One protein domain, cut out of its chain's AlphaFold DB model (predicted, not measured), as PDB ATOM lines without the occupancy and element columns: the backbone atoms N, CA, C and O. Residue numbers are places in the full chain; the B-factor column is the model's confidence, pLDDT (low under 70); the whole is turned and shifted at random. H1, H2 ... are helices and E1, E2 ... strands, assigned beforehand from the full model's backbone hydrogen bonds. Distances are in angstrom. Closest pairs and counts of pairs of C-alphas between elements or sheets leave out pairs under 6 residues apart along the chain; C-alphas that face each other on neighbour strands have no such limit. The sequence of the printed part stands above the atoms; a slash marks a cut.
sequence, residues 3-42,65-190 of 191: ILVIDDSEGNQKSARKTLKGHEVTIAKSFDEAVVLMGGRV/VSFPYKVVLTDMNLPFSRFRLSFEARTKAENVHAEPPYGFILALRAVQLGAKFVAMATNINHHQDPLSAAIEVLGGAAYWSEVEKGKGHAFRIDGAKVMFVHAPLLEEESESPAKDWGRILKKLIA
ATOM      1  N   ILE A   3      18.768 102.559  39.344       98.69
ATOM      2  CA  ILE A   3      19.417 101.707  38.348       98.69
ATOM      3  C   ILE A   3      20.831 102.226  38.118       98.69
ATOM      4  O   ILE A   3      21.013 103.416  37.867       98.69
ATOM      5  N   LEU A   4      21.807 101.327  38.182       98.75
ATOM      6  CA  LEU A   4      23.159 101.589  37.712       98.75
ATOM      7  C   LEU A   4      23.314 100.975  36.318       98.75
ATOM      8  O   LEU A   4      23.130  99.770  36.158       98.75
ATOM      9  N   VAL A   5      23.627 101.803  35.326       98.81
ATOM     10  CA  VAL A   5      24.009 101.368  33.979       98.81
ATOM     11  C   VAL A   5      25.515 101.539  33.825       98.81
ATOM     12  O   VAL A   5      26.041 102.585  34.194       98.81
ATOM     13  N   ILE A   6      26.204 100.528  33.311       98.75
ATOM     14  CA  ILE A   6      27.658 100.521  33.144       98.75
ATOM     15  C   ILE A   6      27.950 100.247  31.675       98.75
ATOM     16  O   ILE A   6      27.816  99.113  31.234       98.75
ATOM     17  N   ASP A   7      28.272 101.283  30.914       98.31
ATOM     18  CA  ASP A   7      28.526 101.176  29.474       98.31
ATOM     19  C   ASP A   7      29.344 102.392  29.026       98.31
ATOM     20  O   ASP A   7      29.012 103.534  29.366       98.31
ATOM     21  N   ASP A   8      30.431 102.165  28.302       96.69
ATOM     22  CA  ASP A   8      31.357 103.200  27.844       96.69
ATOM     23  C   ASP A   8      30.884 103.901  26.556       96.69
ATOM     24  O   ASP A   8      31.227 105.066  26.334       96.69
ATOM     25  N   SER A   9      30.007 103.268  25.770       95.56
ATOM     26  CA  SER A   9      29.505 103.820  24.510       95.56
ATOM     27  C   SER A   9      28.493 104.942  24.732       95.56
ATOM     28  O   SER A   9      27.433 104.767  25.340       95.56
ATOM     29  N   GLU A  10      28.756 106.115  24.149       95.44
ATOM     30  CA  GLU A  10      27.834 107.252  24.232       95.44
ATOM     31  C   GLU A  10      26.433 106.937  23.686       95.44
ATOM     32  O   GLU A  10      25.441 107.430  24.231       95.44
ATOM     33  N   GLY A  11      26.334 106.126  22.626       94.94
ATOM     34  CA  GLY A  11      25.054 105.714  22.038       94.94
ATOM     35  C   GLY A  11      24.231 104.884  23.021       94.94
ATOM     36  O   GLY A  11      23.073 105.199  23.309       94.94
ATOM     37  N   ASN A  12      24.867 103.896  23.655       96.25
ATOM     38  CA  ASN A  12      24.233 103.074  24.685       96.25
ATOM     39  C   ASN A  12      23.858 103.893  25.926       96.25
ATOM     40  O   ASN A  12      22.783 103.684  26.489       96.25
ATOM     41  N   GLN A  13      24.683 104.863  26.330       97.56
ATOM     42  CA  GLN A  13      24.372 105.765  27.444       97.56
ATOM     43  C   GLN A  13      23.166 106.666  27.137       97.56
ATOM     44  O   GLN A  13      22.293 106.855  27.992       97.56
ATOM     45  N   LYS A  14      23.080 107.223  25.921       96.56
ATOM     46  CA  LYS A  14      21.921 108.011  25.463       96.56
ATOM     47  C   LYS A  14      20.664 107.145  25.424       96.56
ATOM     48  O   LYS A  14      19.632 107.552  25.966       96.56
ATOM     49  N   SER A  15      20.769 105.934  24.880       96.50
ATOM     50  CA  SER A  15      19.676 104.962  24.885       96.50
ATOM     51  C   SER A  15      19.224 104.614  26.303       96.50
ATOM     52  O   SER A  15      18.024 104.613  26.570       96.50
ATOM     53  N   ALA A  16      20.143 104.408  27.251       97.94
ATOM     54  CA  ALA A  16      19.797 104.128  28.644       97.94
ATOM     55  C   ALA A  16      18.930 105.247  29.234       97.94
ATOM     56  O   ALA A  16      17.885 104.983  29.825       97.94
ATOM     57  N   ARG A  17      19.304 106.513  29.010       98.00
ATOM     58  CA  ARG A  17      18.512 107.671  29.461       98.00
ATOM     59  C   ARG A  17      17.141 107.750  28.778       98.00
ATOM     60  O   ARG A  17      16.168 108.108  29.437       98.00
ATOM     61  N   LYS A  18      17.058 107.420  27.481       97.12
ATOM     62  CA  LYS A  18      15.811 107.431  26.689       97.12
ATOM     63  C   LYS A  18      14.857 106.314  27.128       97.12
ATOM     64  O   LYS A  18      13.696 106.578  27.430       97.12
ATOM     65  N   THR A  19      15.346 105.078  27.170       97.50
ATOM     66  CA  THR A  19      14.542 103.854  27.327       97.50
ATOM     67  C   THR A  19      14.218 103.516  28.783       97.50
ATOM     68  O   THR A  19      13.194 102.893  29.048       97.50
ATOM     69  N   LEU A  20      15.018 103.988  29.748       98.19
ATOM     70  CA  LEU A  20      14.770 103.814  31.189       98.19
ATOM     71  C   LEU A  20      14.055 105.022  31.825       98.19
ATOM     72  O   LEU A  20      14.138 105.240  33.039       98.19
ATOM     73  N   LYS A  21      13.358 105.834  31.021       97.56
ATOM     74  CA  LYS A  21      12.604 107.000  31.499       97.56
ATOM     75  C   LYS A  21      11.612 106.595  32.600       97.56
ATOM     76  O   LYS A  21      10.900 105.605  32.481       97.56
ATOM     77  N   GLY A  22      11.549 107.386  33.673       97.69
ATOM     78  CA  GLY A  22      10.745 107.070  34.867       97.69
ATOM     79  C   GLY A  22      11.504 106.275  35.938       97.69
ATOM     80  O   GLY A  22      10.926 105.857  36.947       97.69
ATOM     81  N   HIS A  23      12.806 106.062  35.756       98.25
ATOM     82  CA  HIS A  23      13.709 105.526  36.769       98.25
ATOM     83  C   HIS A  23      14.817 106.527  37.119       98.25
ATOM     84  O   HIS A  23      15.123 107.433  36.348       98.25
ATOM     85  N   GLU A  24      15.409 106.368  38.303       98.38
ATOM     86  CA  GLU A  24      16.604 107.104  38.718       98.38
ATOM     87  C   GLU A  24      17.813 106.336  38.177       98.38
ATOM     88  O   GLU A  24      18.124 105.248  38.666       98.38
ATOM     89  N   VAL A  25      18.438 106.862  37.122       98.56
ATOM     90  CA  VAL A  25      19.527 106.194  36.397       98.56
ATOM     91  C   VAL A  25      20.855 106.876  36.710       98.56
ATOM     92  O   VAL A  25      21.042 108.054  36.405       98.56
ATOM     93  N   THR A  26      21.793 106.118  37.272       98.62
ATOM     94  CA  THR A  26      23.215 106.474  37.323       98.62
ATOM     95  C   THR A  26      23.941 105.744  36.201       98.62
ATOM     96  O   THR A  26      23.664 104.573  35.956       98.62
ATOM     97  N   ILE A  27      24.858 106.431  35.520       98.69
ATOM     98  CA  ILE A  27      25.692 105.848  34.466       98.69
ATOM     99  C   ILE A  27      27.143 105.857  34.934       98.69
ATOM    100  O   ILE A  27      27.638 106.916  35.317       98.69
ATOM    101  N   ALA A  28      27.793 104.700  34.868       98.38
ATOM    102  CA  ALA A  28      29.239 104.545  34.922       98.38
ATOM    103  C   ALA A  28      29.759 104.299  33.503       98.38
ATOM    104  O   ALA A  28      29.191 103.490  32.770       98.38
ATOM    105  N   LYS A  29      30.832 104.985  33.123       97.81
ATOM    106  CA  LYS A  29      31.399 104.927  31.766       97.81
ATOM    107  C   LYS A  29      32.599 103.994  31.649       97.81
ATOM    108  O   LYS A  29      33.204 103.893  30.593       97.81
ATOM    109  N   SER A  30      33.013 103.385  32.754       96.25
ATOM    110  CA  SER A  30      34.182 102.516  32.808       96.25
ATOM    111  C   SER A  30      34.077 101.538  33.969       96.25
ATOM    112  O   SER A  30      33.285 101.726  34.900       96.25
ATOM    113  N   PHE A  31      34.928 100.514  33.939       95.12
ATOM    114  CA  PHE A  31      35.097  99.595  35.059       95.12
ATOM    115  C   PHE A  31      35.466 100.326  36.357       95.12
ATOM    116  O   PHE A  31      34.893 100.040  37.406       95.12
ATOM    117  N   ASP A  32      36.374 101.301  36.288       93.56
ATOM    118  CA  ASP A  32      36.862 102.019  37.468       93.56
ATOM    119  C   ASP A  32      35.753 102.858  38.119       93.56
ATOM    120  O   ASP A  32      35.537 102.775  39.330       93.56
ATOM    121  N   GLU A  33      34.983 103.602  37.315       95.25
ATOM    122  CA  GLU A  33      33.818 104.353  37.803       95.25
ATOM    123  C   GLU A  33      32.771 103.427  38.432       95.25
ATOM    124  O   GLU A  33      32.222 103.735  39.494       95.25
ATOM    125  N   ALA A  34      32.512 102.273  37.808       95.69
ATOM    126  CA  ALA A  34      31.574 101.292  38.337       95.69
ATOM    127  C   ALA A  34      32.030 100.749  39.695       95.69
ATOM    128  O   ALA A  34      31.224 100.673  40.620       95.69
ATOM    129  N   VAL A  35      33.317 100.421  39.849       93.50
ATOM    130  CA  VAL A  35      33.865  99.938  41.122       93.50
ATOM    131  C   VAL A  35      33.755 101.000  42.215       93.50
ATOM    132  O   VAL A  35      33.376 100.661  43.337       93.50
ATOM    133  N   VAL A  36      34.007 102.278  41.910       91.94
ATOM    134  CA  VAL A  36      33.820 103.379  42.873       91.94
ATOM    135  C   VAL A  36      32.355 103.496  43.305       91.94
ATOM    136  O   VAL A  36      32.061 103.544  44.499       91.94
ATOM    137  N   LEU A  37      31.412 103.448  42.359       93.38
ATOM    138  CA  LEU A  37      29.970 103.447  42.656       93.38
ATOM    139  C   LEU A  37      29.517 102.192  43.425       93.38
ATOM    140  O   LEU A  37      28.507 102.221  44.128       93.38
ATOM    141  N   MET A  38      30.282 101.103  43.327       92.50
ATOM    142  CA  MET A  38      30.120  99.855  44.078       92.50
ATOM    143  C   MET A  38      30.878  99.842  45.421       92.50
ATOM    144  O   MET A  38      31.001  98.788  46.049       92.50
ATOM    145  N   GLY A  39      31.366 100.999  45.885       89.31
ATOM    146  CA  GLY A  39      31.994 101.176  47.198       89.31
ATOM    147  C   GLY A  39      33.519 101.036  47.214       89.31
ATOM    148  O   GLY A  39      34.116 101.052  48.292       89.31
ATOM    149  N   GLY A  40      34.151 100.887  46.050       88.00
ATOM    150  CA  GLY A  40      35.602 100.958  45.908       88.00
ATOM    151  C   GLY A  40      36.122 102.384  46.055       88.00
ATOM    152  O   GLY A  40      35.360 103.354  46.031       88.00
ATOM    153  N   ARG A  41      37.436 102.517  46.223       86.56
ATOM    154  CA  ARG A  41      38.108 103.813  46.340       86.56
ATOM    155  C   ARG A  41      39.403 103.786  45.553       86.56
ATOM    156  O   ARG A  41      40.065 102.753  45.480       86.56
ATOM    157  N   VAL A  42      39.726 104.926  44.961       85.44
ATOM    158  CA  VAL A  42      41.051 105.168  44.403       85.44
ATOM    159  C   VAL A  42      41.879 105.788  45.515       85.44
ATOM    160  O   VAL A  42      41.520 106.846  46.037       85.44
ATOM    161  N   VAL A  65      28.631 101.065  53.593       60.41
ATOM    162  CA  VAL A  65      28.239 101.755  52.375       60.41
ATOM    163  C   VAL A  65      27.015 101.034  51.834       60.41
ATOM    164  O   VAL A  65      27.089  99.940  51.280       60.41
ATOM    165  N   SER A  66      25.862 101.662  52.028       77.50
ATOM    166  CA  SER A  66      24.609 101.224  51.428       77.50
ATOM    167  C   SER A  66      24.753 101.238  49.908       77.50
ATOM    168  O   SER A  66      24.863 102.311  49.322       77.50
ATOM    169  N   PHE A  67      24.695 100.071  49.269       90.19
ATOM    170  CA  PHE A  67      24.577  99.957  47.819       90.19
ATOM    171  C   PHE A  67      23.122 100.248  47.407       90.19
ATOM    172  O   PHE A  67      22.231  99.440  47.674       90.19
ATOM    173  N   PRO A  68      22.818 101.416  46.806       94.38
ATOM    174  CA  PRO A  68      21.438 101.881  46.676       94.38
ATOM    175  C   PRO A  68      20.724 101.319  45.437       94.38
ATOM    176  O   PRO A  68      19.536 101.582  45.231       94.38
ATOM    177  N   TYR A  69      21.441 100.596  44.573       97.38
ATOM    178  CA  TYR A  69      20.942 100.167  43.273       97.38
ATOM    179  C   TYR A  69      20.235  98.821  43.376       97.38
ATOM    180  O   TYR A  69      20.826  97.790  43.677       97.38
ATOM    181  N   LYS A  70      18.937  98.825  43.066       97.31
ATOM    182  CA  LYS A  70      18.140  97.593  42.995       97.31
ATOM    183  C   LYS A  70      18.391  96.833  41.691       97.31
ATOM    184  O   LYS A  70      18.173  95.622  41.649       97.31
ATOM    185  N   VAL A  71      18.802  97.557  40.649       98.62
ATOM    186  CA  VAL A  71      19.068  97.033  39.310       98.62
ATOM    187  C   VAL A  71      20.464  97.458  38.862       98.62
ATOM    188  O   VAL A  71      20.798  98.640  38.980       98.62
ATOM    189  N   VAL A  72      21.231  96.525  38.299       98.75
ATOM    190  CA  VAL A  72      22.484  96.815  37.586       98.75
ATOM    191  C   VAL A  72      22.408  96.264  36.166       98.75
ATOM    192  O   VAL A  72      22.103  95.090  35.976       98.75
ATOM    193  N   LEU A  73      22.671  97.113  35.176       98.69
ATOM    194  CA  LEU A  73      22.729  96.757  33.759       98.69
ATOM    195  C   LEU A  73      24.131  97.098  33.255       98.69
ATOM    196  O   LEU A  73      24.540  98.248  33.352       98.69
ATOM    197  N   THR A  74      24.883  96.126  32.759       98.62
ATOM    198  CA  THR A  74      26.280  96.333  32.359       98.62
ATOM    199  C   THR A  74      26.515  95.860  30.938       98.62
ATOM    200  O   THR A  74      25.975  94.831  30.525       98.62
ATOM    201  N   ASP A  75      27.339  96.592  30.195       97.44
ATOM    202  CA  ASP A  75      28.020  96.032  29.038       97.44
ATOM    203  C   ASP A  75      28.889  94.857  29.480       97.44
ATOM    204  O   ASP A  75      29.320  94.810  30.632       97.44
ATOM    205  N   MET A  76      29.120  93.914  28.574       95.56
ATOM    206  CA  MET A  76      30.071  92.829  28.739       95.56
ATOM    207  C   MET A  76      31.503  93.356  28.691       95.56
ATOM    208  O   MET A  76      32.254  93.138  29.641       95.56
ATOM    209  N   ASN A  77      31.850  94.059  27.615       94.88
ATOM    210  CA  ASN A  77      33.196  94.552  27.364       94.88
ATOM    211  C   ASN A  77      33.285  96.018  27.777       94.88
ATOM    212  O   ASN A  77      32.340  96.771  27.584       94.88
ATOM    213  N   LEU A  78      34.381  96.385  28.434       94.88
ATOM    214  CA  LEU A  78      34.639  97.751  28.879       94.88
ATOM    215  C   LEU A  78      36.125  98.059  28.681       94.88
ATOM    216  O   LEU A  78      36.942  97.136  28.766       94.88
ATOM    217  N   PRO A  79      36.514  99.337  28.539       92.56
ATOM    218  CA  PRO A  79      37.915  99.728  28.471       92.56
ATOM    219  C   PRO A  79      38.736  99.238  29.672       92.56
ATOM    220  O   PRO A  79      38.230  99.092  30.793       92.56
ATOM    221  N   PHE A  80      40.037  99.026  29.454       90.88
ATOM    222  CA  PHE A  80      40.955  98.611  30.512       90.88
ATOM    223  C   PHE A  80      40.947  99.571  31.706       90.88
ATOM    224  O   PHE A  80      40.979 100.793  31.558       90.88
ATOM    225  N   SER A  81      40.971  98.990  32.910       88.56
ATOM    226  CA  SER A  81      41.163  99.734  34.151       88.56
ATOM    227  C   SER A  81      42.486 100.491  34.116       88.56
ATOM    228  O   SER A  81      43.535  99.927  33.790       88.56
ATOM    229  N   ARG A  82      42.448 101.757  34.531       85.06
ATOM    230  CA  ARG A  82      43.643 102.596  34.660       85.06
ATOM    231  C   ARG A  82      44.441 102.287  35.920       85.06
ATOM    232  O   ARG A  82      45.630 102.593  35.948       85.06
ATOM    233  N   PHE A  83      43.807 101.663  36.914       84.62
ATOM    234  CA  PHE A  83      44.315 101.551  38.285       84.62
ATOM    235  C   PHE A  83      44.592 100.113  38.754       84.62
ATOM    236  O   PHE A  83      44.985  99.907  39.901       84.62
ATOM    237  N   ARG A  84      44.320  99.099  37.921       80.19
ATOM    238  CA  ARG A  84      44.447  97.672  38.295       80.19
ATOM    239  C   ARG A  84      45.518  96.914  37.521       80.19
ATOM    240  O   ARG A  84      45.895  95.822  37.933       80.19
ATOM    241  N   LEU A  85      45.979  97.463  36.403       82.94
ATOM    242  CA  LEU A  85      47.013  96.861  35.567       82.94
ATOM    243  C   LEU A  85      48.340  97.588  35.759       82.94
ATOM    244  O   LEU A  85      48.366  98.806  35.936       82.94
ATOM    245  N   SER A  86      49.445  96.846  35.667       81.56
ATOM    246  CA  SER A  86      50.758  97.469  35.504       81.56
ATOM    247  C   SER A  86      50.796  98.274  34.202       81.56
ATOM    248  O   SER A  86      50.046  97.990  33.263       81.56
ATOM    249  N   PHE A  87      51.697  99.258  34.125       81.19
ATOM    250  CA  PHE A  87      51.899 100.045  32.906       81.19
ATOM    251  C   PHE A  87      52.132  99.141  31.684       81.19
ATOM    252  O   PHE A  87      51.459  99.293  30.672       81.19
ATOM    253  N   GLU A  88      53.006  98.139  31.819       85.69
ATOM    254  CA  GLU A  88      53.308  97.176  30.756       85.69
ATOM    255  C   GLU A  88      52.074  96.373  30.322       85.69
ATOM    256  O   GLU A  88      51.795  96.262  29.126       85.69
ATOM    257  N   ALA A  89      51.303  95.842  31.280       84.00
ATOM    258  CA  ALA A  89      50.101  95.075  30.974       84.00
ATOM    259  C   ALA A  89      49.054  95.944  30.269       84.00
ATOM    260  O   ALA A  89      48.453  95.490  29.298       84.00
ATOM    261  N   ARG A  90      48.879  97.197  30.707       82.69
ATOM    262  CA  ARG A  90      47.965  98.154  30.077       82.69
ATOM    263  C   ARG A  90      48.396  98.481  28.650       82.69
ATOM    264  O   ARG A  90      47.596  98.307  27.740       82.69
ATOM    265  N   THR A  91      49.657  98.857  28.433       82.50
ATOM    266  CA  THR A  91      50.176  99.175  27.092       82.50
ATOM    267  C   THR A  91      50.053  97.989  26.141       82.50
ATOM    268  O   THR A  91      49.618  98.145  25.002       82.50
ATOM    269  N   LYS A  92      50.383  96.776  26.600       83.75
ATOM    270  CA  LYS A  92      50.216  95.563  25.791       83.75
ATOM    271  C   LYS A  92      48.763  95.360  25.370       83.75
ATOM    272  O   LYS A  92      48.510  94.930  24.249       83.75
ATOM    273  N   ALA A  93      47.832  95.642  26.271       79.62
ATOM    274  CA  ALA A  93      46.424  95.400  26.044       79.62
ATOM    275  C   ALA A  93      45.768  96.490  25.168       79.62
ATOM    276  O   ALA A  93      44.977  96.172  24.284       79.62
ATOM    277  N   GLU A  94      46.183  97.750  25.323       80.31
ATOM    278  CA  GLU A  94      45.813  98.865  24.436       80.31
ATOM    279  C   GLU A  94      46.276  98.617  22.990       80.31
ATOM    280  O   GLU A  94      45.517  98.849  22.052       80.31
ATOM    281  N   ASN A  95      47.480  98.062  22.803       82.31
ATOM    282  CA  ASN A  95      48.043  97.776  21.477       82.31
ATOM    283  C   ASN A  95      47.291  96.699  20.684       82.31
ATOM    284  O   ASN A  95      47.450  96.618  19.468       82.31
ATOM    285  N   VAL A  96      46.507  95.851  21.351       81.81
ATOM    286  CA  VAL A  96      45.688  94.827  20.681       81.81
ATOM    287  C   VAL A  96      44.228  95.252  20.529       81.81
ATOM    288  O   VAL A  96      43.428  94.450  20.058       81.81
ATOM    289  N   HIS A  97      43.881  96.489  20.922       74.88
ATOM    290  CA  HIS A  97      42.513  97.027  20.905       74.88
ATOM    291  C   HIS A  97      41.474  96.068  21.507       74.88
ATOM    292  O   HIS A  97      40.330  96.011  21.064       74.88
ATOM    293  N   ALA A  98      41.892  95.276  22.496       79.00
ATOM    294  CA  ALA A  98      41.006  94.349  23.172       79.00
ATOM    295  C   ALA A  98      40.229  95.094  24.256       79.00
ATOM    296  O   ALA A  98      40.768  95.976  24.920       79.00
ATOM    297  N   GLU A  99      38.990  94.690  24.491       87.62
ATOM    298  CA  GLU A  99      38.224  95.144  25.644       87.62
ATOM    299  C   GLU A  99      37.911  93.929  26.513       87.62
ATOM    300  O   GLU A  99      37.286  92.976  26.041       87.62
ATOM    301  N   PRO A 100      38.398  93.888  27.763       91.12
ATOM    302  CA  PRO A 100      38.155  92.761  28.643       91.12
ATOM    303  C   PRO A 100      36.672  92.691  29.026       91.12
ATOM    304  O   PRO A 100      36.020  93.729  29.183       91.12
ATOM    305  N   PRO A 101      36.149  91.483  29.297       94.44
ATOM    306  CA  PRO A 101      34.748  91.274  29.642       94.44
ATOM    307  C   PRO A 101      34.450  91.625  31.110       94.44
ATOM    308  O   PRO A 101      33.944  90.815  31.895       94.44
ATOM    309  N   TYR A 102      34.813  92.837  31.529       95.81
ATOM    310  CA  TYR A 102      34.671  93.302  32.906       95.81
ATOM    311  C   TYR A 102      33.227  93.322  33.403       95.81
ATOM    312  O   TYR A 102      32.998  93.140  34.604       95.81
ATOM    313  N   GLY A 103      32.259  93.463  32.499       97.06
ATOM    314  CA  GLY A 103      30.838  93.355  32.797       97.06
ATOM    315  C   GLY A 103      30.465  92.105  33.571       97.06
ATOM    316  O   GLY A 103      29.638  92.156  34.480       97.06
ATOM    317  N   PHE A 104      31.130  90.988  33.275       95.94
ATOM    318  CA  PHE A 104      30.867  89.722  33.943       95.94
ATOM    319  C   PHE A 104      31.159  89.806  35.446       95.94
ATOM    320  O   PHE A 104      30.324  89.456  36.280       95.94
ATOM    321  N   ILE A 105      32.327  90.342  35.808       95.88
ATOM    322  CA  ILE A 105      32.724  90.497  37.211       95.88
ATOM    323  C   ILE A 105      31.895  91.585  37.903       95.88
ATOM    324  O   ILE A 105      31.516  91.413  39.062       95.88
ATOM    325  N   LEU A 106      31.552  92.671  37.205       97.06
ATOM    326  CA  LEU A 106      30.684  93.722  37.744       97.06
ATOM    327  C   LEU A 106      29.265  93.214  38.029       97.06
ATOM    328  O   LEU A 106      28.682  93.577  39.052       97.06
ATOM    329  N   ALA A 107      28.727  92.330  37.186       97.62
ATOM    330  CA  ALA A 107      27.439  91.687  37.418       97.62
ATOM    331  C   ALA A 107      27.457  90.829  38.692       97.62
ATOM    332  O   ALA A 107      26.580  90.968  39.546       97.62
ATOM    333  N   LEU A 108      28.486  89.992  38.874       96.56
ATOM    334  CA  LEU A 108      28.648  89.199  40.099       96.56
ATOM    335  C   LEU A 108      28.827  90.091  41.332       96.56
ATOM    336  O   LEU A 108      28.260  89.817  42.392       96.56
ATOM    337  N   ARG A 109      29.572  91.193  41.197       94.75
ATOM    338  CA  ARG A 109      29.761  92.140  42.295       94.75
ATOM    339  C   ARG A 109      28.457  92.828  42.691       94.75
ATOM    340  O   ARG A 109      28.192  92.971  43.880       94.75
ATOM    341  N   ALA A 110      27.632  93.214  41.723       96.38
ATOM    342  CA  ALA A 110      26.316  93.781  41.987       96.38
ATOM    343  C   ALA A 110      25.436  92.828  42.809       96.38
ATOM    344  O   ALA A 110      24.783  93.268  43.755       96.38
ATOM    345  N   VAL A 111      25.466  91.528  42.493       96.44
ATOM    346  CA  VAL A 111      24.762  90.497  43.273       96.44
ATOM    347  C   VAL A 111      25.270  90.458  44.717       96.44
ATOM    348  O   VAL A 111      24.464  90.568  45.634       96.44
ATOM    349  N   GLN A 112      26.591  90.408  44.933       93.44
ATOM    350  CA  GLN A 112      27.181  90.431  46.285       93.44
ATOM    351  C   GLN A 112      26.797  91.675  47.098       93.44
ATOM    352  O   GLN A 112      26.765  91.633  48.325       93.44
ATOM    353  N   LEU A 113      26.532  92.791  46.420       92.50
ATOM    354  CA  LEU A 113      26.107  94.047  47.032       92.50
ATOM    355  C   LEU A 113      24.585  94.137  47.243       92.50
ATOM    356  O   LEU A 113      24.089  95.163  47.707       92.50
ATOM    357  N   GLY A 114      23.835  93.080  46.926       94.00
ATOM    358  CA  GLY A 114      22.396  92.996  47.162       94.00
ATOM    359  C   GLY A 114      21.524  93.543  46.029       94.00
ATOM    360  O   GLY A 114      20.330  93.788  46.246       94.00
ATOM    361  N   ALA A 115      22.068  93.731  44.818       96.81
ATOM    362  CA  ALA A 115      21.245  94.011  43.642       96.81
ATOM    363  C   ALA A 115      20.228  92.880  43.438       96.81
ATOM    364  O   ALA A 115      20.577  91.703  43.448       96.81
ATOM    365  N   LYS A 116      18.958  93.225  43.211       97.50
ATOM    366  CA  LYS A 116      17.889  92.225  43.027       97.50
ATOM    367  C   LYS A 116      17.786  91.739  41.587       97.50
ATOM    368  O   LYS A 116      17.348  90.616  41.347       97.50
ATOM    369  N   PHE A 117      18.157  92.605  40.650       98.31
ATOM    370  CA  PHE A 117      18.063  92.370  39.218       98.31
ATOM    371  C   PHE A 117      19.375  92.783  38.563       98.31
ATOM    372  O   PHE A 117      19.796  93.932  38.700       98.31
ATOM    373  N   VAL A 118      20.020  91.863  37.856       98.31
ATOM    374  CA  VAL A 118      21.294  92.130  37.187       98.31
ATOM    375  C   VAL A 118      21.228  91.646  35.747       98.31
ATOM    376  O   VAL A 118      20.787  90.530  35.491       98.31
ATOM    377  N   ALA A 119      21.668  92.463  34.797       96.62
ATOM    378  CA  ALA A 119      21.874  91.999  33.433       96.62
ATOM    379  C   ALA A 119      23.235  92.428  32.894       96.62
ATOM    380  O   ALA A 119      23.621  93.584  33.043       96.62
ATOM    381  N   MET A 120      23.917  91.497  32.234       96.25
ATOM    382  CA  MET A 120      25.040  91.783  31.346       96.25
ATOM    383  C   MET A 120      24.548  91.625  29.910       96.25
ATOM    384  O   MET A 120      23.984  90.582  29.568       96.25
ATOM    385  N   ALA A 121      24.731  92.653  29.090       93.56
ATOM    386  CA  ALA A 121      24.241  92.664  27.721       93.56
ATOM    387  C   ALA A 121      25.323  93.112  26.741       93.56
ATOM    388  O   ALA A 121      25.912  94.178  26.912       93.56
ATOM    389  N   THR A 122      25.530  92.327  25.686       91.88
ATOM    390  CA  THR A 122      26.493  92.629  24.617       91.88
ATOM    391  C   THR A 122      25.788  92.837  23.280       91.88
ATOM    392  O   THR A 122      24.838  92.130  22.953       91.88
ATOM    393  N   ASN A 123      26.234  93.807  22.489       87.75
ATOM    394  CA  ASN A 123      25.824  93.975  21.090       87.75
ATOM    395  C   ASN A 123      26.808  93.314  20.103       87.75
ATOM    396  O   ASN A 123      26.599  93.403  18.896       87.75
ATOM    397  N   ILE A 124      27.852  92.638  20.594       87.06
ATOM    398  CA  ILE A 124      28.815  91.905  19.767       87.06
ATOM    399  C   ILE A 124      28.159  90.625  19.266       87.06
ATOM    400  O   ILE A 124      27.545  89.916  20.057       87.06
ATOM    401  N   ASN A 125      28.298  90.307  17.980       82.12
ATOM    402  CA  ASN A 125      27.778  89.067  17.404       82.12
ATOM    403  C   ASN A 125      28.541  87.839  17.945       82.12
ATOM    404  O   ASN A 125      29.754  87.900  18.133       82.12
ATOM    405  N   HIS A 126      27.874  86.700  18.152       81.00
ATOM    406  CA  HIS A 126      28.537  85.493  18.667       81.00
ATOM    407  C   HIS A 126      29.636  84.948  17.737       81.00
ATOM    408  O   HIS A 126      30.559  84.284  18.189       81.00
ATOM    409  N   HIS A 127      29.588  85.233  16.434       83.69
ATOM    410  CA  HIS A 127      30.655  84.870  15.501       83.69
ATOM    411  C   HIS A 127      31.897  85.763  15.633       83.69
ATOM    412  O   HIS A 127      32.919  85.473  15.016       83.69
ATOM    413  N   GLN A 128      31.813  86.856  16.394       85.06
ATOM    414  CA  GLN A 128      32.877  87.851  16.531       85.06
ATOM    415  C   GLN A 128      33.633  87.742  17.856       85.06
ATOM    416  O   GLN A 128      34.754  88.237  17.935       85.06
ATOM    417  N   ASP A 129      33.056  87.105  18.880       87.00
ATOM    418  CA  ASP A 129      33.671  87.019  20.204       87.00
ATOM    419  C   ASP A 129      33.353  85.684  20.911       87.00
ATOM    420  O   ASP A 129      32.187  85.279  20.980       87.00
ATOM    421  N   PRO A 130      34.370  84.983  21.452       89.38
ATOM    422  CA  PRO A 130      34.186  83.669  22.062       89.38
ATOM    423  C   PRO A 130      33.341  83.703  23.339       89.38
ATOM    424  O   PRO A 130      32.647  82.727  23.625       89.38
ATOM    425  N   LEU A 131      33.372  84.794  24.112       88.88
ATOM    426  CA  LEU A 131      32.524  84.913  25.293       88.88
ATOM    427  C   LEU A 131      31.079  85.208  24.891       88.88
ATOM    428  O   LEU A 131      30.167  84.613  25.460       88.88
ATOM    429  N   SER A 132      30.877  86.052  23.877       88.19
ATOM    430  CA  SER A 132      29.565  86.281  23.268       88.19
ATOM    431  C   SER A 132      28.926  84.960  22.813       88.19
ATOM    432  O   SER A 132      27.800  84.656  23.206       88.19
ATOM    433  N   ALA A 133      29.681  84.095  22.122       87.50
ATOM    434  CA  ALA A 133      29.227  82.743  21.777       87.50
ATOM    435  C   ALA A 133      28.928  81.862  22.997       87.50
ATOM    436  O   ALA A 133      27.939  81.131  23.016       87.50
ATOM    437  N   ALA A 134      29.762  81.923  24.036       88.50
ATOM    438  CA  ALA A 134      29.572  81.111  25.232       88.50
ATOM    439  C   ALA A 134      28.325  81.511  26.043       88.50
ATOM    440  O   ALA A 134      27.703  80.650  26.669       88.50
ATOM    441  N   ILE A 135      27.925  82.788  26.024       85.88
ATOM    442  CA  ILE A 135      26.724  83.277  26.723       85.88
ATOM    443  C   ILE A 135      25.452  82.579  26.221       85.88
ATOM    444  O   ILE A 135      24.530  82.356  27.012       85.88
ATOM    445  N   GLU A 136      25.411  82.155  24.955       79.88
ATOM    446  CA  GLU A 136      24.265  81.428  24.396       79.88
ATOM    447  C   GLU A 136      23.968  80.116  25.143       79.88
ATOM    448  O   GLU A 136      22.829  79.656  25.149       79.88
ATOM    449  N   VAL A 137      24.945  79.537  25.848       82.38
ATOM    450  CA  VAL A 137      24.738  78.335  26.675       82.38
ATOM    451  C   VAL A 137      23.837  78.615  27.886       82.38
ATOM    452  O   VAL A 137      23.136  77.720  28.351       82.38
ATOM    453  N   LEU A 138      23.833  79.846  28.407       78.12
ATOM    454  CA  LEU A 138      23.086  80.206  29.619       78.12
ATOM    455  C   LEU A 138      21.646  80.627  29.332       78.12
ATOM    456  O   LEU A 138      20.754  80.358  30.134       78.12
ATOM    457  N   GLY A 139      21.425  81.314  28.214       62.50
ATOM    458  CA  GLY A 139      20.136  81.921  27.896       62.50
ATOM    459  C   GLY A 139      19.593  81.559  26.521       62.50
ATOM    460  O   GLY A 139      18.532  82.058  26.164       62.50
ATOM    461  N   GLY A 140      20.285  80.731  25.738       62.16
ATOM    462  CA  GLY A 140      20.092  80.682  24.291       62.16
ATOM    463  C   GLY A 140      20.614  81.951  23.619       62.16
ATOM    464  O   GLY A 140      20.852  82.975  24.266       62.16
ATOM    465  N   ALA A 141      20.767  81.904  22.302       58.44
ATOM    466  CA  ALA A 141      20.887  83.108  21.503       58.44
ATOM    467  C   ALA A 141      19.590  83.901  21.696       58.44
ATOM    468  O   ALA A 141      18.571  83.524  21.128       58.44
ATOM    469  N   ALA A 142      19.587  84.905  22.576       56.91
ATOM    470  CA  ALA A 142      18.414  85.723  22.860       56.91
ATOM    471  C   ALA A 142      18.085  86.563  21.622       56.91
ATOM    472  O   ALA A 142      18.345  87.764  21.561       56.91
ATOM    473  N   TYR A 143      17.536  85.920  20.599       60.72
ATOM    474  CA  TYR A 143      16.939  86.592  19.477       60.72
ATOM    475  C   TYR A 143      15.619  87.076  20.026       60.72
ATOM    476  O   TYR A 143      14.691  86.293  20.217       60.72
ATOM    477  N   TRP A 144      15.550  88.374  20.314       70.38
ATOM    478  CA  TRP A 144      14.392  89.115  20.821       70.38
ATOM    479  C   TRP A 144      13.170  89.079  19.868       70.38
ATOM    480  O   TRP A 144      12.389  90.023  19.789       70.38
ATOM    481  N   SER A 145      13.015  87.995  19.117       65.31
ATOM    482  CA  SER A 145      11.911  87.620  18.264       65.31
ATOM    483  C   SER A 145      10.712  87.147  19.084       65.31
ATOM    484  O   SER A 145      10.819  86.629  20.198       65.31
ATOM    485  N   GLU A 146       9.542  87.285  18.475       58.44
ATOM    486  CA  GLU A 146       8.270  86.797  19.003       58.44
ATOM    487  C   GLU A 146       8.251  85.271  19.198       58.44
ATOM    488  O   GLU A 146       7.520  84.773  20.051       58.44
ATOM    489  N   VAL A 147       9.094  84.533  18.466       57.47
ATOM    490  CA  VAL A 147       9.199  83.065  18.525       57.47
ATOM    491  C   VAL A 147       9.871  82.593  19.821       57.47
ATOM    492  O   VAL A 147       9.622  81.483  20.282       57.47
ATOM    493  N   GLU A 148      10.671  83.447  20.465       59.16
ATOM    494  CA  GLU A 148      11.338  83.136  21.737       59.16
ATOM    495  C   GLU A 148      10.535  83.578  22.975       59.16
ATOM    496  O   GLU A 148      11.003  83.453  24.114       59.16
ATOM    497  N   LYS A 149       9.293  84.057  22.789       50.91
ATOM    498  CA  LYS A 149       8.357  84.340  23.888       50.91
ATOM    499  C   LYS A 149       8.115  83.075  24.720       50.91
ATOM    500  O   LYS A 149       7.292  82.236  24.381       50.91
ATOM    501  N   GLY A 150       8.826  82.968  25.841       52.53
ATOM    502  CA  GLY A 150       8.660  81.894  26.826       52.53
ATOM    503  C   GLY A 150       9.958  81.192  27.220       52.53
ATOM    504  O   GLY A 150       9.975  80.512  28.242       52.53
ATOM    505  N   LYS A 151      11.062  81.397  26.488       62.69
ATOM    506  CA  LYS A 151      12.371  80.907  26.934       62.69
ATOM    507  C   LYS A 151      12.861  81.744  28.121       62.69
ATOM    508  O   LYS A 151      12.807  82.981  28.116       62.69
ATOM    509  N   GLY A 152      13.273  81.053  29.180       63.62
ATOM    510  CA  GLY A 152      13.853  81.669  30.366       63.62
ATOM    511  C   GLY A 152      15.298  82.063  30.087       63.62
ATOM    512  O   GLY A 152      16.178  81.223  30.173       63.62
ATOM    513  N   HIS A 153      15.542  83.335  29.772       80.50
ATOM    514  CA  HIS A 153      16.906  83.886  29.666       80.50
ATOM    515  C   HIS A 153      17.468  84.319  31.029       80.50
ATOM    516  O   HIS A 153      18.606  84.776  31.125       80.50
ATOM    517  N   ALA A 154      16.637  84.250  32.073       89.12
ATOM    518  CA  ALA A 154      16.974  84.670  33.419       89.12
ATOM    519  C   ALA A 154      17.160  83.460  34.333       89.12
ATOM    520  O   ALA A 154      16.344  82.539  34.333       89.12
ATOM    521  N   PHE A 155      18.188  83.512  35.166       91.62
ATOM    522  CA  PHE A 155      18.495  82.523  36.193       91.62
ATOM    523  C   PHE A 155      18.752  83.231  37.529       91.62
ATOM    524  O   PHE A 155      18.571  84.446  37.637       91.62
ATOM    525  N   ARG A 156      19.103  82.483  38.580       94.94
ATOM    526  CA  ARG A 156      19.376  83.057  39.904       94.94
ATOM    527  C   ARG A 156      20.822  82.863  40.332       94.94
ATOM    528  O   ARG A 156      21.358  81.769  40.201       94.94
ATOM    529  N   ILE A 157      21.397  83.911  40.911       96.00
ATOM    530  CA  ILE A 157      22.664  83.879  41.646       96.00
ATOM    531  C   ILE A 157      22.391  84.550  42.989       96.00
ATOM    532  O   ILE A 157      21.940  85.690  43.003       96.00
ATOM    533  N   ASP A 158      22.599  83.838  44.097       95.88
ATOM    534  CA  ASP A 158      22.384  84.355  45.461       95.88
ATOM    535  C   ASP A 158      21.033  85.087  45.651       95.88
ATOM    536  O   ASP A 158      20.929  86.191  46.178       95.88
ATOM    537  N   GLY A 159      19.962  84.500  45.104       95.69
ATOM    538  CA  GLY A 159      18.606  85.060  45.153       95.69
ATOM    539  C   GLY A 159      18.317  86.213  44.178       95.69
ATOM    540  O   GLY A 159      17.142  86.471  43.903       95.69
ATOM    541  N   ALA A 160      19.331  86.858  43.596       97.50
ATOM    542  CA  ALA A 160      19.160  87.860  42.546       97.50
ATOM    543  C   ALA A 160      18.744  87.207  41.221       97.50
ATOM    544  O   ALA A 160      19.221  86.126  40.879       97.50
ATOM    545  N   LYS A 161      17.869  87.868  40.452       96.50
ATOM    546  CA  LYS A 161      17.507  87.451  39.087       96.50
ATOM    547  C   LYS A 161      18.525  88.040  38.111       96.50
ATOM    548  O   LYS A 161      18.723  89.255  38.089       96.50
ATOM    549  N   VAL A 162      19.177  87.178  37.336       95.81
ATOM    550  CA  VAL A 162      20.324  87.514  36.486       95.81
ATOM    551  C   VAL A 162      20.050  87.127  35.037       95.81
ATOM    552  O   VAL A 162      19.490  86.063  34.794       95.81
ATOM    553  N   MET A 163      20.450  87.968  34.083       93.62
ATOM    554  CA  MET A 163      20.417  87.679  32.643       93.62
ATOM    555  C   MET A 163      21.761  87.997  31.991       93.62
ATOM    556  O   MET A 163      22.235  89.122  32.111       93.62
ATOM    557  N   PHE A 164      22.334  87.052  31.244       92.88
ATOM    558  CA  PHE A 164      23.472  87.295  30.349       92.88
ATOM    559  C   PHE A 164      22.999  87.041  28.921       92.88
ATOM    560  O   PHE A 164      22.547  85.938  28.624       92.88
ATOM    561  N   VAL A 165      22.991  88.076  28.080       89.69
ATOM    562  CA  VAL A 165      22.269  88.047  26.796       89.69
ATOM    563  C   VAL A 165      22.935  88.906  25.722       89.69
ATOM    564  O   VAL A 165      23.621  89.883  26.025       89.69
ATOM    565  N   HIS A 166      22.639  88.611  24.456       89.25
ATOM    566  CA  HIS A 166      22.741  89.626  23.408       89.25
ATOM    567  C   HIS A 166      21.734  90.742  23.670       89.25
ATOM    568  O   HIS A 166      20.598  90.476  24.053       89.25
ATOM    569  N   ALA A 167      22.125  91.990  23.458       89.94
ATOM    570  CA  ALA A 167      21.255  93.132  23.655       89.94
ATOM    571  C   ALA A 167      20.193  93.220  22.540       89.94
ATOM    572  O   ALA A 167      20.513  92.993  21.372       89.94
ATOM    573  N   PRO A 168      18.942  93.599  22.861       89.44
ATOM    574  CA  PRO A 168      18.035  94.105  21.849       89.44
ATOM    575  C   PRO A 168      18.573  95.455  21.391       89.44
ATOM    576  O   PRO A 168      19.119  96.204  22.201       89.44
ATOM    577  N   LEU A 169      18.422  95.774  20.114       90.56
ATOM    578  CA  LEU A 169      18.963  96.997  19.533       90.56
ATOM    579  C   LEU A 169      17.824  97.925  19.104       90.56
ATOM    580  O   LEU A 169      16.748  97.454  18.733       90.56
ATOM    581  N   LEU A 170      18.047  99.236  19.176       89.06
ATOM    582  CA  LEU A 170      17.114 100.229  18.652       89.06
ATOM    583  C   LEU A 170      17.201 100.261  17.119       89.06
ATOM    584  O   LEU A 170      18.280 100.424  16.560       89.06
ATOM    585  N   GLU A 171      16.056 100.135  16.445       74.00
ATOM    586  CA  GLU A 171      15.963 100.091  14.974       74.00
ATOM    587  C   GLU A 171      16.243 101.451  14.297       74.00
ATOM    588  O   GLU A 171      16.477 101.506  13.094       74.00
ATOM    589  N   GLU A 172      16.222 102.554  15.055       64.94
ATOM    590  CA  GLU A 172      16.269 103.929  14.528       64.94
ATOM    591  C   GLU A 172      17.687 104.442  14.183       64.94
ATOM    592  O   GLU A 172      17.811 105.539  13.642       64.94
ATOM    593  N   GLU A 173      18.760 103.700  14.482       60.47
ATOM    594  CA  GLU A 173      20.149 104.170  14.319       60.47
ATOM    595  C   GLU A 173      20.905 103.341  13.261       60.47
ATOM    596  O   GLU A 173      21.216 102.172  13.472       60.47
ATOM    597  N   SER A 174      21.198 103.947  12.100       54.50
ATOM    598  CA  SER A 174      21.653 103.241  10.886       54.50
ATOM    599  C   SER A 174      23.145 102.891  10.825       54.50
ATOM    600  O   SER A 174      23.533 102.118   9.953       54.50
ATOM    601  N   GLU A 175      23.987 103.449  11.700       64.12
ATOM    602  CA  GLU A 175      25.453 103.267  11.623       64.12
ATOM    603  C   GLU A 175      26.050 102.503  12.814       64.12
ATOM    604  O   GLU A 175      27.045 101.802  12.655       64.12
ATOM    605  N   SER A 176      25.433 102.577  13.996       71.12
ATOM    606  CA  SER A 176      25.833 101.802  15.176       71.12
ATOM    607  C   SER A 176      24.646 101.694  16.133       71.12
ATOM    608  O   SER A 176      24.477 102.562  16.990       71.12
ATOM    609  N   PRO A 177      23.805 100.660  15.998       84.81
ATOM    610  CA  PRO A 177      22.557 100.592  16.735       84.81
ATOM    611  C   PRO A 177      22.802 100.432  18.244       84.81
ATOM    612  O   PRO A 177      23.470  99.496  18.694       84.81
ATOM    613  N   ALA A 178      22.258 101.360  19.035       92.50
ATOM    614  CA  ALA A 178      22.368 101.335  20.489       92.50
ATOM    615  C   ALA A 178      21.499 100.238  21.132       92.50
ATOM    616  O   ALA A 178      20.417  99.896  20.649       92.50
ATOM    617  N   LYS A 179      21.942  99.728  22.284       93.88
ATOM    618  CA  LYS A 179      21.204  98.739  23.091       93.88
ATOM    619  C   LYS A 179      19.890  99.315  23.622       93.88
ATOM    620  O   LYS A 179      19.870 100.423  24.149       93.88
ATOM    621  N   ASP A 180      18.806  98.547  23.597       94.69
ATOM    622  CA  ASP A 180      17.529  98.874  24.240       94.69
ATOM    623  C   ASP A 180      17.508  98.364  25.690       94.69
ATOM    624  O   ASP A 180      17.011  97.280  26.026       94.69
ATOM    625  N   TRP A 181      18.061  99.182  26.584       96.38
ATOM    626  CA  TRP A 181      18.106  98.895  28.017       96.38
ATOM    627  C   TRP A 181      16.725  98.769  28.659       96.38
ATOM    628  O   TRP A 181      16.553  97.984  29.593       96.38
ATOM    629  N   GLY A 182      15.733  99.510  28.161       96.00
ATOM    630  CA  GLY A 182      14.352  99.427  28.627       96.00
ATOM    631  C   GLY A 182      13.751  98.047  28.376       96.00
ATOM    632  O   GLY A 182      13.131  97.464  29.270       96.00
ATOM    633  N   ARG A 183      13.987  97.478  27.189       93.06
ATOM    634  CA  ARG A 183      13.535  96.124  26.853       93.06
ATOM    635  C   ARG A 183      14.249  95.049  27.670       93.06
ATOM    636  O   ARG A 183      13.576  94.129  28.143       93.06
ATOM    637  N   ILE A 184      15.557  95.198  27.905       93.75
ATOM    638  CA  ILE A 184      16.312  94.322  28.820       93.75
ATOM    639  C   ILE A 184      15.690  94.370  30.217       93.75
ATOM    640  O   ILE A 184      15.334  93.328  30.766       93.75
ATOM    641  N   LEU A 185      15.486  95.571  30.772       95.75
ATOM    642  CA  LEU A 185      14.899  95.746  32.100       95.75
ATOM    643  C   LEU A 185      13.517  95.096  32.191       95.75
ATOM    644  O   LEU A 185      13.259  94.344  33.127       95.75
ATOM    645  N   LYS A 186      12.639  95.365  31.219       93.69
ATOM    646  CA  LYS A 186      11.273  94.828  31.189       93.69
ATOM    647  C   LYS A 186      11.269  93.302  31.231       93.69
ATOM    648  O   LYS A 186      10.463  92.722  31.950       93.69
ATOM    649  N   LYS A 187      12.167  92.653  30.482       90.44
ATOM    650  CA  LYS A 187      12.298  91.191  30.479       90.44
ATOM    651  C   LYS A 187      12.883  90.667  31.791       90.44
ATOM    652  O   LYS A 187      12.405  89.658  32.297       90.44
ATOM    653  N   LEU A 188      13.873  91.365  32.344       92.75
ATOM    654  CA  LEU A 188      14.552  90.991  33.583       92.75
ATOM    655  C   LEU A 188      13.617  91.005  34.799       92.75
ATOM    656  O   LEU A 188      13.740  90.143  35.665       92.75
ATOM    657  N   ILE A 189      12.686  91.964  34.858       94.19
ATOM    658  CA  ILE A 189      11.769  92.143  35.997       94.19
ATOM    659  C   ILE A 189      10.386  91.517  35.794       94.19
ATOM    660  O   ILE A 189       9.596  91.533  36.734       94.19
ATOM    661  N   ALA A 190      10.074  91.015  34.595       88.38
ATOM    662  CA  ALA A 190       8.867  90.220  34.375       88.38
ATOM    663  C   ALA A 190       8.920  88.961  35.250       88.38
ATOM    664  O   ALA A 190      10.019  88.460  35.491       88.38
TER     665      ALA A 190
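What this domain is: This is residues 3 to 42 and 65 to 190 of the 191 residues of an uncharacterized protein of Parcubacteria group bacterium Licking1014_17 (UniProt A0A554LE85). One twisted six-stranded sheet forms the core, covered by helices on both faces: H2, H4 and H5 over one, H1 and H6 over the other, in three layers. H3 lies away from this body, on a loop between E3 and H4. The printed part has 166 residues, in the order E1 H1 E2 H2 E3 H3 H4 E4 H5 E5 E6 H6; the mixed sheet runs E2 E1 E3 E4 E6 E5, parallel but for the hairpin of E5 and E6 at one edge. The class is mixed, helices and strands; the whole is compact, with a radius of gyration of the C-alphas of 15.5 A and spans of 48 by 38 by 29 A.

Where its parts are: The strands are E2, residues 24 to 28; E1, 3 to 6, beginning at C-alpha 3 (19.417, 101.707, 38.348); E3, 71 to 75; E4, 117 to 122, 16.9 A long; E6, 160 to 166, 19.6 A long; and E5, 154 to 157. The helices are H1, 10 to 19, 14.1 A; H2, 31 to 37; H3, 87 to 94; H4, 102 to 112, 15.6 A; H5, 130 to 139, 15.3 A; and H6, 181 to 189, ending at C-alpha 189 (11.769, 92.143, 35.997).

How they stand to each other: Within hydrogen-bond range are N 5 and O 26 between E1 and E2, 2.8 A; N 73 and O 4 between E3 and E1, 2.9 A; N 74 and O 119 between E3 and E4, 2.9 A; N 120 and O 163 between E4 and E6, 2.9 A; and N 162 and O 155 in the antiparallel hairpin of E6 and E5, 2.8 A. E1, H1, E2 and E3, H3 H4, E4 are strand-helix-strand units, parallel neighbour strands joined through helices, with right-handed crossovers. H4 is over E3 and E4 at a height of 7.9 A over the sheet; the closest C-alphas of H4 and E3 are Gly 103 and Asp 75, 5.4 A. H2, over E2, touches H4 at Phe 31 and Tyr 102, their closest C-alphas, 6.7 A, at a shallow tilt of 23 degrees. H5 is over E6, slantwise at 51 degrees on the local plane. On the opposite face, H1 is over E2 and E1; H6, over E4, touches H1, with closest C-alphas Thr 19 and Gly 182 at 4.6 A. H3 is not on the sheet and is apart from H4. Every O i to N i+4 pair is within hydrogen-bond range in H1, H2, H3, H4 and H6; in H5, 3 of 6 are.

The domain as a whole: The C-alphas farthest apart, of Phe 87 and Val 147, are 48.2 A apart. Residues 43 to 64 are not printed; C-alphas 42 and 65 are 15.5 A apart across the cut. The links E3 to H3, H5 to E5 and E6 to H6 are long. Mean pLDDT of the printed part is 88.1; residues 65, 139 to 143, 145 to 152 and 172 to 175 are under 70.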